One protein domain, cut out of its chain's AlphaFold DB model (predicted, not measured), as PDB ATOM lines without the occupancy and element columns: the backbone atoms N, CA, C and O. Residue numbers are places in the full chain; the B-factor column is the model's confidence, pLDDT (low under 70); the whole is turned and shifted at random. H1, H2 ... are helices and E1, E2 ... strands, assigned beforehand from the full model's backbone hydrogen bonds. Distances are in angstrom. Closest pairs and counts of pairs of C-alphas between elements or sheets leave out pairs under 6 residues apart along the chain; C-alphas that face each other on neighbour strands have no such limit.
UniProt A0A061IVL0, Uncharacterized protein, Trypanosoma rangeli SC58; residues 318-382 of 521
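What this domain is: This is residues 318 to 382 of the 521 residues of an uncharacterized protein of Trypanosoma rangeli SC58 (UniProt A0A061IVL0). Small parts follow one another in a row: the two-strand hairpin E1 and E2 at one end, the short helix H1 beside it, then a small twisted sheet of three strands, E3, E4 and E5, and the long helix H2, whose residues 374 to 382 stick out as an arm at the other end. The body is loosely built, and E4 bends within the three-strand sheet. The printed part has 65 residues with two named helices and five named strands, in the order E1, E2, H1, E3, E4, E5, H2; both sheets are antiparallel, the larger in the order E3, E4, E5, and the class is mixed, helices and strands. The whole is loose, with a radius of gyration of the C-alphas of 14.2 A, and elongated, spanning 46 by 27 by 17 A.

How they stand to each other: E1, residues 320 to 322, and E2, residues 329 to 331, form an antiparallel hairpin, with N 321 and O 330 at 2.9 A. H1, residues 332 to 338, follows; the closest C-alphas of E1 and H1, those of Leu 320 and Tyr 332, are 6.8 A apart. E3, residues 340 to 342, E4, residues 349 to 356, and E5, residues 361 to 366, make a meander, each strand the antiparallel neighbour of the one before. N 350 and O 341 are 3.1 A apart between E3 and E4, and N 362 and O 355 are 2.8 A apart between E4 and E5. E4 bends by 61 degrees at residue 352, and its pairing is staggered: residues 349 to 351 pair with E3, residues 352 to 356 with E5. H1 is on this sheet at a height of 9.3 A, across the strands at 66 degrees to E4 on the local plane. H2, residues 367 to 382, is on the opposite face and stands up from the sheet, rising 49 degrees; the closest C-alphas of E4 and H2, those of Gly 352 and Asn 367, are 4.6 A apart. H1 and H2 are apart. O i to N i+4 pairs are within hydrogen-bond range in 2 of 3 cases in H1 and 9 of 12 in H2.

Where its parts are: E1 begins at C-alpha 320 (-142.043, 57.571, -14.961); E1 and E2 each measure 6.9 A, H1 9.9 A and E3 7.2 A. E4 measures 19.2 A and E5 15.3 A. H2 runs 23.7 A to C-alpha 382 (-99.069, 43.899, -9.242).

The domain as a whole: The C-alphas of Glu 318 and Arg 382, the two farthest apart, are 47.2 A apart. The printed part has no cut and no long link. Mean pLDDT of the printed part is 85.4; residues 358 to 359, 374 and 376 to 382 are under 70.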
ATOM      1  N   GLU A 318    -144.216  57.995 -19.809       89.50
ATOM      2  CA  GLU A 318    -142.867  57.716 -20.336       89.50
ATOM      3  C   GLU A 318    -141.736  58.238 -19.427       89.50
ATOM      4  O   GLU A 318    -140.647  57.667 -19.356       89.50
ATOM      5  N   ASP A 319    -142.014  59.316 -18.693       91.00
ATOM      6  CA  ASP A 319    -141.091  60.025 -17.796       91.00
ATOM      7  C   ASP A 319    -141.019  59.355 -16.399       91.00
ATOM      8  O   ASP A 319    -140.298  59.801 -15.494       91.00
ATOM      9  N   LEU A 320    -141.801  58.282 -16.210       93.56
ATOM     10  CA  LEU A 320    -142.043  57.571 -14.961       93.56
ATOM     11  C   LEU A 320    -141.682  56.087 -15.086       93.56
ATOM     12  O   LEU A 320    -142.088  55.386 -16.006       93.56
ATOM     13  N   ARG A 321    -140.922  55.582 -14.113       92.12
ATOM     14  CA  ARG A 321    -140.414  54.206 -14.091       92.12
ATOM     15  C   ARG A 321    -140.872  53.486 -12.834       92.12
ATOM     16  O   ARG A 321    -140.700  54.010 -11.734       92.12
ATOM     17  N   LEU A 322    -141.437  52.297 -13.026       92.94
ATOM     18  CA  LEU A 322    -141.899  51.405 -11.967       92.94
ATOM     19  C   LEU A 322    -140.706  50.847 -11.172       92.94
ATOM     20  O   LEU A 322    -139.807  50.242 -11.758       92.94
ATOM     21  N   ASP A 323    -140.705  51.010  -9.851       91.06
ATOM     22  CA  ASP A 323    -139.804  50.262  -8.973       91.06
ATOM     23  C   ASP A 323    -140.380  48.861  -8.734       91.06
ATOM     24  O   ASP A 323    -141.492  48.702  -8.231       91.06
ATOM     25  N   LYS A 324    -139.606  47.827  -9.077       90.56
ATOM     26  CA  LYS A 324    -139.994  46.417  -8.913       90.56
ATOM     27  C   LYS A 324    -140.201  46.011  -7.444       90.56
ATOM     28  O   LYS A 324    -140.761  44.950  -7.193       90.56
ATOM     29  N   ARG A 325    -139.713  46.805  -6.483       89.50
ATOM     30  CA  ARG A 325    -139.715  46.479  -5.045       89.50
ATOM     31  C   ARG A 325    -141.006  46.866  -4.332       89.50
ATOM     32  O   ARG A 325    -141.397  46.186  -3.392       89.50
ATOM     33  N   ASP A 326    -141.649  47.954  -4.753       91.88
ATOM     34  CA  ASP A 326    -142.884  48.464  -4.138       91.88
ATOM     35  C   ASP A 326    -144.026  48.700  -5.143       91.88
ATOM     36  O   ASP A 326    -145.115  49.112  -4.745       91.88
ATOM     37  N   ASN A 327    -143.777  48.429  -6.430       91.88
ATOM     38  CA  ASN A 327    -144.683  48.638  -7.557       91.88
ATOM     39  C   ASN A 327    -145.220  50.079  -7.677       91.88
ATOM     40  O   ASN A 327    -146.330  50.292  -8.170       91.88
ATOM     41  N   LYS A 328    -144.431  51.085  -7.271       93.38
ATOM     42  CA  LYS A 328    -144.757  52.506  -7.471       93.38
ATOM     43  C   LYS A 328    -143.945  53.135  -8.600       93.38
ATOM     44  O   LYS A 328    -142.843  52.704  -8.932       93.38
ATOM     45  N   TYR A 329    -144.502  54.189  -9.190       94.06
ATOM     46  CA  TYR A 329    -143.895  54.923 -10.296       94.06
ATOM     47  C   TYR A 329    -143.080  56.121  -9.795       94.06
ATOM     48  O   TYR A 329    -143.583  56.991  -9.080       94.06
ATOM     49  N   TYR A 330    -141.818  56.198 -10.212       95.19
ATOM     50  CA  TYR A 330    -140.883  57.257  -9.837       95.19
ATOM     51  C   TYR A 330    -140.308  57.945 -11.080       95.19
ATOM     52  O   TYR A 330    -139.926  57.283 -12.044       95.19
ATOM     53  N   CYS A 331    -140.227  59.280 -11.071       95.00
ATOM     54  CA  CYS A 331    -139.606  60.021 -12.169       95.00
ATOM     55  C   CYS A 331    -138.078  59.938 -12.098       95.00
ATOM     56  O   CYS A 331    -137.506  59.744 -11.019       95.00
ATOM     57  N   TYR A 332    -137.410  60.135 -13.237       94.06
ATOM     58  CA  TYR A 332    -135.949  60.049 -13.350       94.06
ATOM     59  C   TYR A 332    -135.208  60.861 -12.266       94.06
ATOM     60  O   TYR A 332    -134.294  60.357 -11.619       94.06
ATOM     61  N   SER A 333    -135.656  62.088 -11.973       93.00
ATOM     62  CA  SER A 333    -135.044  62.954 -10.950       93.00
ATOM     63  C   SER A 333    -135.192  62.454  -9.503       93.00
ATOM     64  O   SER A 333    -134.492  62.951  -8.622       93.00
ATOM     65  N   CYS A 334    -136.105  61.517  -9.231       94.44
ATOM     66  CA  CYS A 334    -136.221  60.862  -7.925       94.44
ATOM     67  C   CYS A 334    -135.369  59.589  -7.872       94.44
ATOM     68  O   CYS A 334    -134.684  59.372  -6.878       94.44
ATOM     69  N   TRP A 335    -135.322  58.815  -8.959       93.75
ATOM     70  CA  TRP A 335    -134.395  57.687  -9.100       93.75
ATOM     71  C   TRP A 335    -132.924  58.108  -8.966       93.75
ATOM     72  O   TRP A 335    -132.193  57.507  -8.178       93.75
ATOM     73  N   ALA A 336    -132.515  59.200  -9.619       90.88
ATOM     74  CA  ALA A 336    -131.154  59.736  -9.517       90.88
ATOM     75  C   ALA A 336    -130.759  60.066  -8.061       90.88
ATOM     76  O   ALA A 336    -129.652  59.766  -7.620       90.88
ATOM     77  N   LYS A 337    -131.699  60.593  -7.257       90.81
ATOM     78  CA  LYS A 337    -131.492  60.841  -5.814       90.81
ATOM     79  C   LYS A 337    -131.342  59.560  -4.985       90.81
ATOM     80  O   LYS A 337    -130.739  59.611  -3.919       90.81
ATOM     81  N   LEU A 338    -131.868  58.433  -5.464       89.50
ATOM     82  CA  LEU A 338    -131.714  57.103  -4.860       89.50
ATOM     83  C   LEU A 338    -130.463  56.355  -5.373       89.50
ATOM     84  O   LEU A 338    -130.247  55.199  -4.997       89.50
ATOM     85  N   GLY A 339    -129.647  56.992  -6.223       91.75
ATOM     86  CA  GLY A 339    -128.458  56.395  -6.837       91.75
ATOM     87  C   GLY A 339    -128.759  55.475  -8.024       91.75
ATOM     88  O   GLY A 339    -127.998  54.540  -8.259       91.75
ATOM     89  N   TRP A 340    -129.871  55.700  -8.732       93.75
ATOM     90  CA  TRP A 340    -130.257  54.960  -9.938       93.75
ATOM     91  C   TRP A 340    -130.271  55.875 -11.161       93.75
ATOM     92  O   TRP A 340    -131.082  56.799 -11.247       93.75
ATOM     93  N   GLU A 341    -129.400  55.587 -12.119       93.75
ATOM     94  CA  GLU A 341    -129.309  56.277 -13.403       93.75
ATOM     95  C   GLU A 341    -128.901  55.272 -14.500       93.75
ATOM     96  O   GLU A 341    -128.825  54.067 -14.261       93.75
ATOM     97  N   PHE A 342    -128.659  55.755 -15.721       93.69
ATOM     98  CA  PHE A 342    -128.093  54.937 -16.793       93.69
ATOM     99  C   PHE A 342    -126.573  54.844 -16.644       93.69
ATOM    100  O   PHE A 342    -125.903  55.874 -16.569       93.69
ATOM    101  N   CYS A 343    -126.036  53.625 -16.620       94.00
ATOM    102  CA  CYS A 343    -124.598  53.372 -16.666       94.00
ATOM    103  C   CYS A 343    -124.007  53.882 -17.987       94.00
ATOM    104  O   CYS A 343    -124.541  53.561 -19.049       94.00
ATOM    105  N   ARG A 344    -122.889  54.616 -17.939       93.81
ATOM    106  CA  ARG A 344    -122.157  55.042 -19.146       93.81
ATOM    107  C   ARG A 344    -121.679  53.852 -19.981       93.81
ATOM    108  O   ARG A 344    -121.678  53.926 -21.202       93.81
ATOM    109  N   GLU A 345    -121.262  52.786 -19.307       93.38
ATOM    110  CA  GLU A 345    -120.527  51.665 -19.892       93.38
ATOM    111  C   GLU A 345    -121.458  50.601 -20.491       93.38
ATOM    112  O   GLU A 345    -121.377  50.317 -21.681       93.38
ATOM    113  N   CYS A 346    -122.403  50.064 -19.707       94.38
ATOM    114  CA  CYS A 346    -123.361  49.062 -20.196       94.38
ATOM    115  C   CYS A 346    -124.693  49.640 -20.709       94.38
ATOM    116  O   CYS A 346    -125.550  48.888 -21.163       94.38
ATOM    117  N   GLY A 347    -124.927  50.953 -20.594       92.94
ATOM    118  CA  GLY A 347    -126.178  51.603 -21.013       92.94
ATOM    119  C   GLY A 347    -127.421  51.256 -20.178       92.94
ATOM    120  O   GLY A 347    -128.486  51.829 -20.403       92.94
ATOM    121  N   GLU A 348    -127.328  50.344 -19.205       94.19
ATOM    122  CA  GLU A 348    -128.468  49.897 -18.399       94.19
ATOM    123  C   GLU A 348    -128.846  50.872 -17.274       94.19
ATOM    124  O   GLU A 348    -127.998  51.540 -16.681       94.19
ATOM    125  N   PHE A 349    -130.134  50.899 -16.920       92.12
ATOM    126  CA  PHE A 349    -130.660  51.701 -15.814       92.12
ATOM    127  C   PHE A 349    -130.599  50.930 -14.487       92.12
ATOM    128  O   PHE A 349    -131.519  50.183 -14.151       92.12
ATOM    129  N   ASN A 350    -129.515  51.115 -13.736       93.19
ATOM    130  CA  ASN A 350    -129.174  50.320 -12.554       93.19
ATOM    131  C   ASN A 350    -128.768  51.202 -11.367       93.19
ATOM    132  O   ASN A 350    -128.512  52.397 -11.521       93.19
ATOM    133  N   LYS A 351    -128.668  50.606 -10.171       93.50
ATOM    134  CA  LYS A 351    -128.054  51.279  -9.020       93.50
ATOM    135  C   LYS A 351    -126.533  51.347  -9.188       93.50
ATOM    136  O   LYS A 351    -125.905  50.395  -9.658       93.50
ATOM    137  N   GLY A 352    -125.949  52.466  -8.782       93.38
ATOM    138  CA  GLY A 352    -124.549  52.772  -9.030       93.38
ATOM    139  C   GLY A 352    -124.070  54.014  -8.301       93.38
ATOM    140  O   GLY A 352    -124.756  54.555  -7.426       93.38
ATOM    141  N   TYR A 353    -122.901  54.487  -8.714       89.19
ATOM    142  CA  TYR A 353    -122.286  55.703  -8.210       89.19
ATOM    143  C   TYR A 353    -121.986  56.652  -9.368       89.19
ATOM    144  O   TYR A 353    -121.590  56.236 -10.456       89.19
ATOM    145  N   ARG A 354    -122.159  57.953  -9.115       88.69
ATOM    146  CA  ARG A 354    -121.498  58.975  -9.926       88.69
ATOM    147  C   ARG A 354    -120.073  59.127  -9.439       88.69
ATOM    148  O   ARG A 354    -119.869  59.298  -8.234       88.69
ATOM    149  N   GLU A 355    -119.128  59.152 -10.364       85.19
ATOM    150  CA  GLU A 355    -117.784  59.626 -10.075       85.19
ATOM    151  C   GLU A 355    -117.869  61.061  -9.518       85.19
ATOM    152  O   GLU A 355    -118.611  61.913 -10.019       85.19
ATOM    153  N   ARG A 356    -117.147  61.343  -8.430       77.38
ATOM    154  CA  ARG A 356    -117.134  62.664  -7.787       77.38
ATOM    155  C   ARG A 356    -115.708  63.155  -7.619       77.38
ATOM    156  O   ARG A 356    -115.112  63.028  -6.550       77.38
ATOM    157  N   THR A 357    -115.186  63.780  -8.668       71.19
ATOM    158  CA  THR A 357    -113.997  64.623  -8.528       71.19
ATOM    159  C   THR A 357    -114.335  65.842  -7.659       71.19
ATOM    160  O   THR A 357    -115.486  66.271  -7.576       71.19
ATOM    161  N   ARG A 358    -113.335  66.454  -7.013       68.44
ATOM    162  CA  ARG A 358    -113.557  67.606  -6.111       68.44
ATOM    163  C   ARG A 358    -114.121  68.858  -6.803       68.44
ATOM    164  O   ARG A 358    -114.548  69.769  -6.102       68.44
ATOM    165  N   ARG A 359    -114.074  68.927  -8.139       69.88
ATOM    166  CA  ARG A 359    -114.501  70.091  -8.936       69.88
ATOM    167  C   ARG A 359    -115.725  69.802  -9.821       69.88
ATOM    168  O   ARG A 359    -116.456  70.735 -10.132       69.88
ATOM    169  N   HIS A 360    -115.990  68.540 -10.180       72.44
ATOM    170  CA  HIS A 360    -117.075  68.165 -11.094       72.44
ATOM    171  C   HIS A 360    -117.818  66.897 -10.655       72.44
ATOM    172  O   HIS A 360    -117.212  65.907 -10.236       72.44
ATOM    173  N   VAL A 361    -119.143  66.911 -10.832       80.31
ATOM    174  CA  VAL A 361    -119.973  65.700 -10.812       80.31
ATOM    175  C   VAL A 361    -119.723  64.957 -12.122       80.31
ATOM    176  O   VAL A 361    -120.181  65.398 -13.174       80.31
ATOM    177  N   GLY A 362    -118.968  63.866 -12.039       85.62
ATOM    178  CA  GLY A 362    -118.631  63.011 -13.166       85.62
ATOM    179  C   GLY A 362    -119.773  62.080 -13.563       85.62
ATOM    180  O   GLY A 362    -120.941  62.248 -13.181       85.62
ATOM    181  N   GLU A 363    -119.419  61.099 -14.380       91.69
ATOM    182  CA  GLU A 363    -120.358  60.194 -15.036       91.69
ATOM    183  C   GLU A 363    -120.826  59.077 -14.095       91.69
ATOM    184  O   GLU A 363    -120.284  58.883 -13.006       91.69
ATOM    185  N   PHE A 364    -121.904  58.387 -14.476       93.06
ATOM    186  CA  PHE A 364    -122.520  57.347 -13.656       93.06
ATOM    187  C   PHE A 364    -122.128  55.955 -14.142       93.06
ATOM    188  O   PHE A 364    -122.296  55.625 -15.317       93.06
ATOM    189  N   TYR A 365    -121.694  55.121 -13.205       93.81
ATOM    190  CA  TYR A 365    -121.364  53.720 -13.425       93.81
ATOM    191  C   TYR A 365    -122.228  52.867 -12.499       93.81
ATOM    192  O   TYR A 365    -122.352  53.159 -11.306       93.81
ATOM    193  N   CYS A 366    -122.847  51.810 -13.031       95.38
ATOM    194  CA  CYS A 366    -123.555  50.847 -12.192       95.38
ATOM    195  C   CYS A 366    -122.562  50.091 -11.294       95.38
ATOM    196  O   CYS A 366    -121.374  49.991 -11.609       95.38
ATOM    197  N   ASN A 367    -123.055  49.527 -10.188       93.25
ATOM    198  CA  ASN A 367    -122.208  48.803  -9.234       93.25
ATOM    199  C   ASN A 367    -121.373  47.690  -9.894       93.25
ATOM    200  O   ASN A 367    -120.253  47.447  -9.454       93.25
ATOM    201  N   THR A 368    -121.893  47.030 -10.936       93.56
ATOM    202  CA  THR A 368    -121.195  45.963 -11.668       93.56
ATOM    203  C   THR A 368    -119.976  46.505 -12.418       93.56
ATOM    204  O   THR A 368    -118.859  46.112 -12.099       93.56
ATOM    205  N   CYS A 369    -120.176  47.459 -13.332       92.81
ATOM    206  CA  CYS A 369    -119.116  48.104 -14.117       92.81
ATOM    207  C   CYS A 369    -118.044  48.752 -13.226       92.81
ATOM    208  O   CYS A 369    -116.854  48.479 -13.367       92.81
ATOM    209  N   TRP A 370    -118.469  49.512 -12.210       90.44
ATOM    210  CA  TRP A 370    -117.558  50.136 -11.241       90.44
ATOM    211  C   TRP A 370    -116.711  49.107 -10.462       90.44
ATOM    212  O   TRP A 370    -115.563  49.373 -10.113       90.44
ATOM    213  N   SER A 371    -117.253  47.907 -10.217       87.69
ATOM    214  CA  SER A 371    -116.523  46.810  -9.563       87.69
ATOM    215  C   SER A 371    -115.559  46.066 -10.492       87.69
ATOM    216  O   SER A 371    -114.678  45.373  -9.986       87.69
ATOM    217  N   SER A 372    -115.716  46.175 -11.815       85.38
ATOM    218  CA  SER A 372    -114.733  45.685 -12.792       85.38
ATOM    219  C   SER A 372    -113.559  46.658 -12.890       85.38
ATOM    220  O   SER A 372    -112.421  46.264 -12.650       85.38
ATOM    221  N   PHE A 373    -113.851  47.945 -13.113       78.75
ATOM    222  CA  PHE A 373    -112.851  49.008 -13.274       78.75
ATOM    223  C   PHE A 373    -111.829  49.058 -12.124       78.75
ATOM    224  O   PHE A 373    -110.621  49.087 -12.351       78.75
ATOM    225  N   ASN A 374    -112.296  48.970 -10.871       69.88
ATOM    226  CA  ASN A 374    -111.404  48.970  -9.706       69.88
ATOM    227  C   ASN A 374    -110.472  47.741  -9.626       69.88
ATOM    228  O   ASN A 374    -109.394  47.850  -9.046       69.88
ATOM    229  N   LYS A 375    -110.853  46.583 -10.184       70.31
ATOM    230  CA  LYS A 375    -110.029  45.359 -10.137       70.31
ATOM    231  C   LYS A 375    -108.895  45.389 -11.153       70.31
ATOM    232  O   LYS A 375    -107.788  44.956 -10.844       70.31
ATOM    233  N   GLU A 376    -109.161  45.918 -12.344       59.28
ATOM    234  CA  GLU A 376    -108.150  46.068 -13.395       59.28
ATOM    235  C   GLU A 376    -107.036  47.035 -12.954       59.28
ATOM    236  O   GLU A 376    -105.857  46.765 -13.188       59.28
ATOM    237  N   GLY A 377    -107.393  48.088 -12.204       56.28
ATOM    238  CA  GLY A 377    -106.432  48.995 -11.569       56.28
ATOM    239  C   GLY A 377    -105.508  48.320 -10.543       56.28
ATOM    240  O   GLY A 377    -104.305  48.572 -10.561       56.28
ATOM    241  N   GLU A 378    -106.028  47.434  -9.682       55.12
ATOM    242  CA  GLU A 378    -105.194  46.707  -8.707       55.12
ATOM    243  C   GLU A 378    -104.297  45.638  -9.357       55.12
ATOM    244  O   GLU A 378    -103.157  45.450  -8.921       55.12
ATOM    245  N   GLU A 379    -104.767  44.939 -10.400       52.78
ATOM    246  CA  GLU A 379    -103.939  43.949 -11.106       52.78
ATOM    247  C   GLU A 379    -102.767  44.583 -11.865       52.78
ATOM    248  O   GLU A 379    -101.683  43.993 -11.886       52.78
ATOM    249  N   ALA A 380    -102.955  45.766 -12.459       52.03
ATOM    250  CA  ALA A 380    -101.885  46.486 -13.148       52.03
ATOM    251  C   ALA A 380    -100.701  46.748 -12.202       52.03
ATOM    252  O   ALA A 380     -99.583  46.310 -12.470       52.03
ATOM    253  N   THR A 381    -100.969  47.321 -11.021       50.75
ATOM    254  CA  THR A 381     -99.940  47.596  -9.999       50.75
ATOM    255  C   THR A 381     -99.220  46.360  -9.451       50.75
ATOM    256  O   THR A 381     -98.160  46.500  -8.844       50.75
ATOM    257  N   ARG A 382     -99.745  45.143  -9.658       53.81
ATOM    258  CA  ARG A 382     -99.069  43.899  -9.242       53.81
ATOM    259  C   ARG A 382     -98.148  43.310 -10.311       53.81
ATOM    260  O   ARG A 382     -97.242  42.565  -9.949       53.81
TER     261      ARG A 382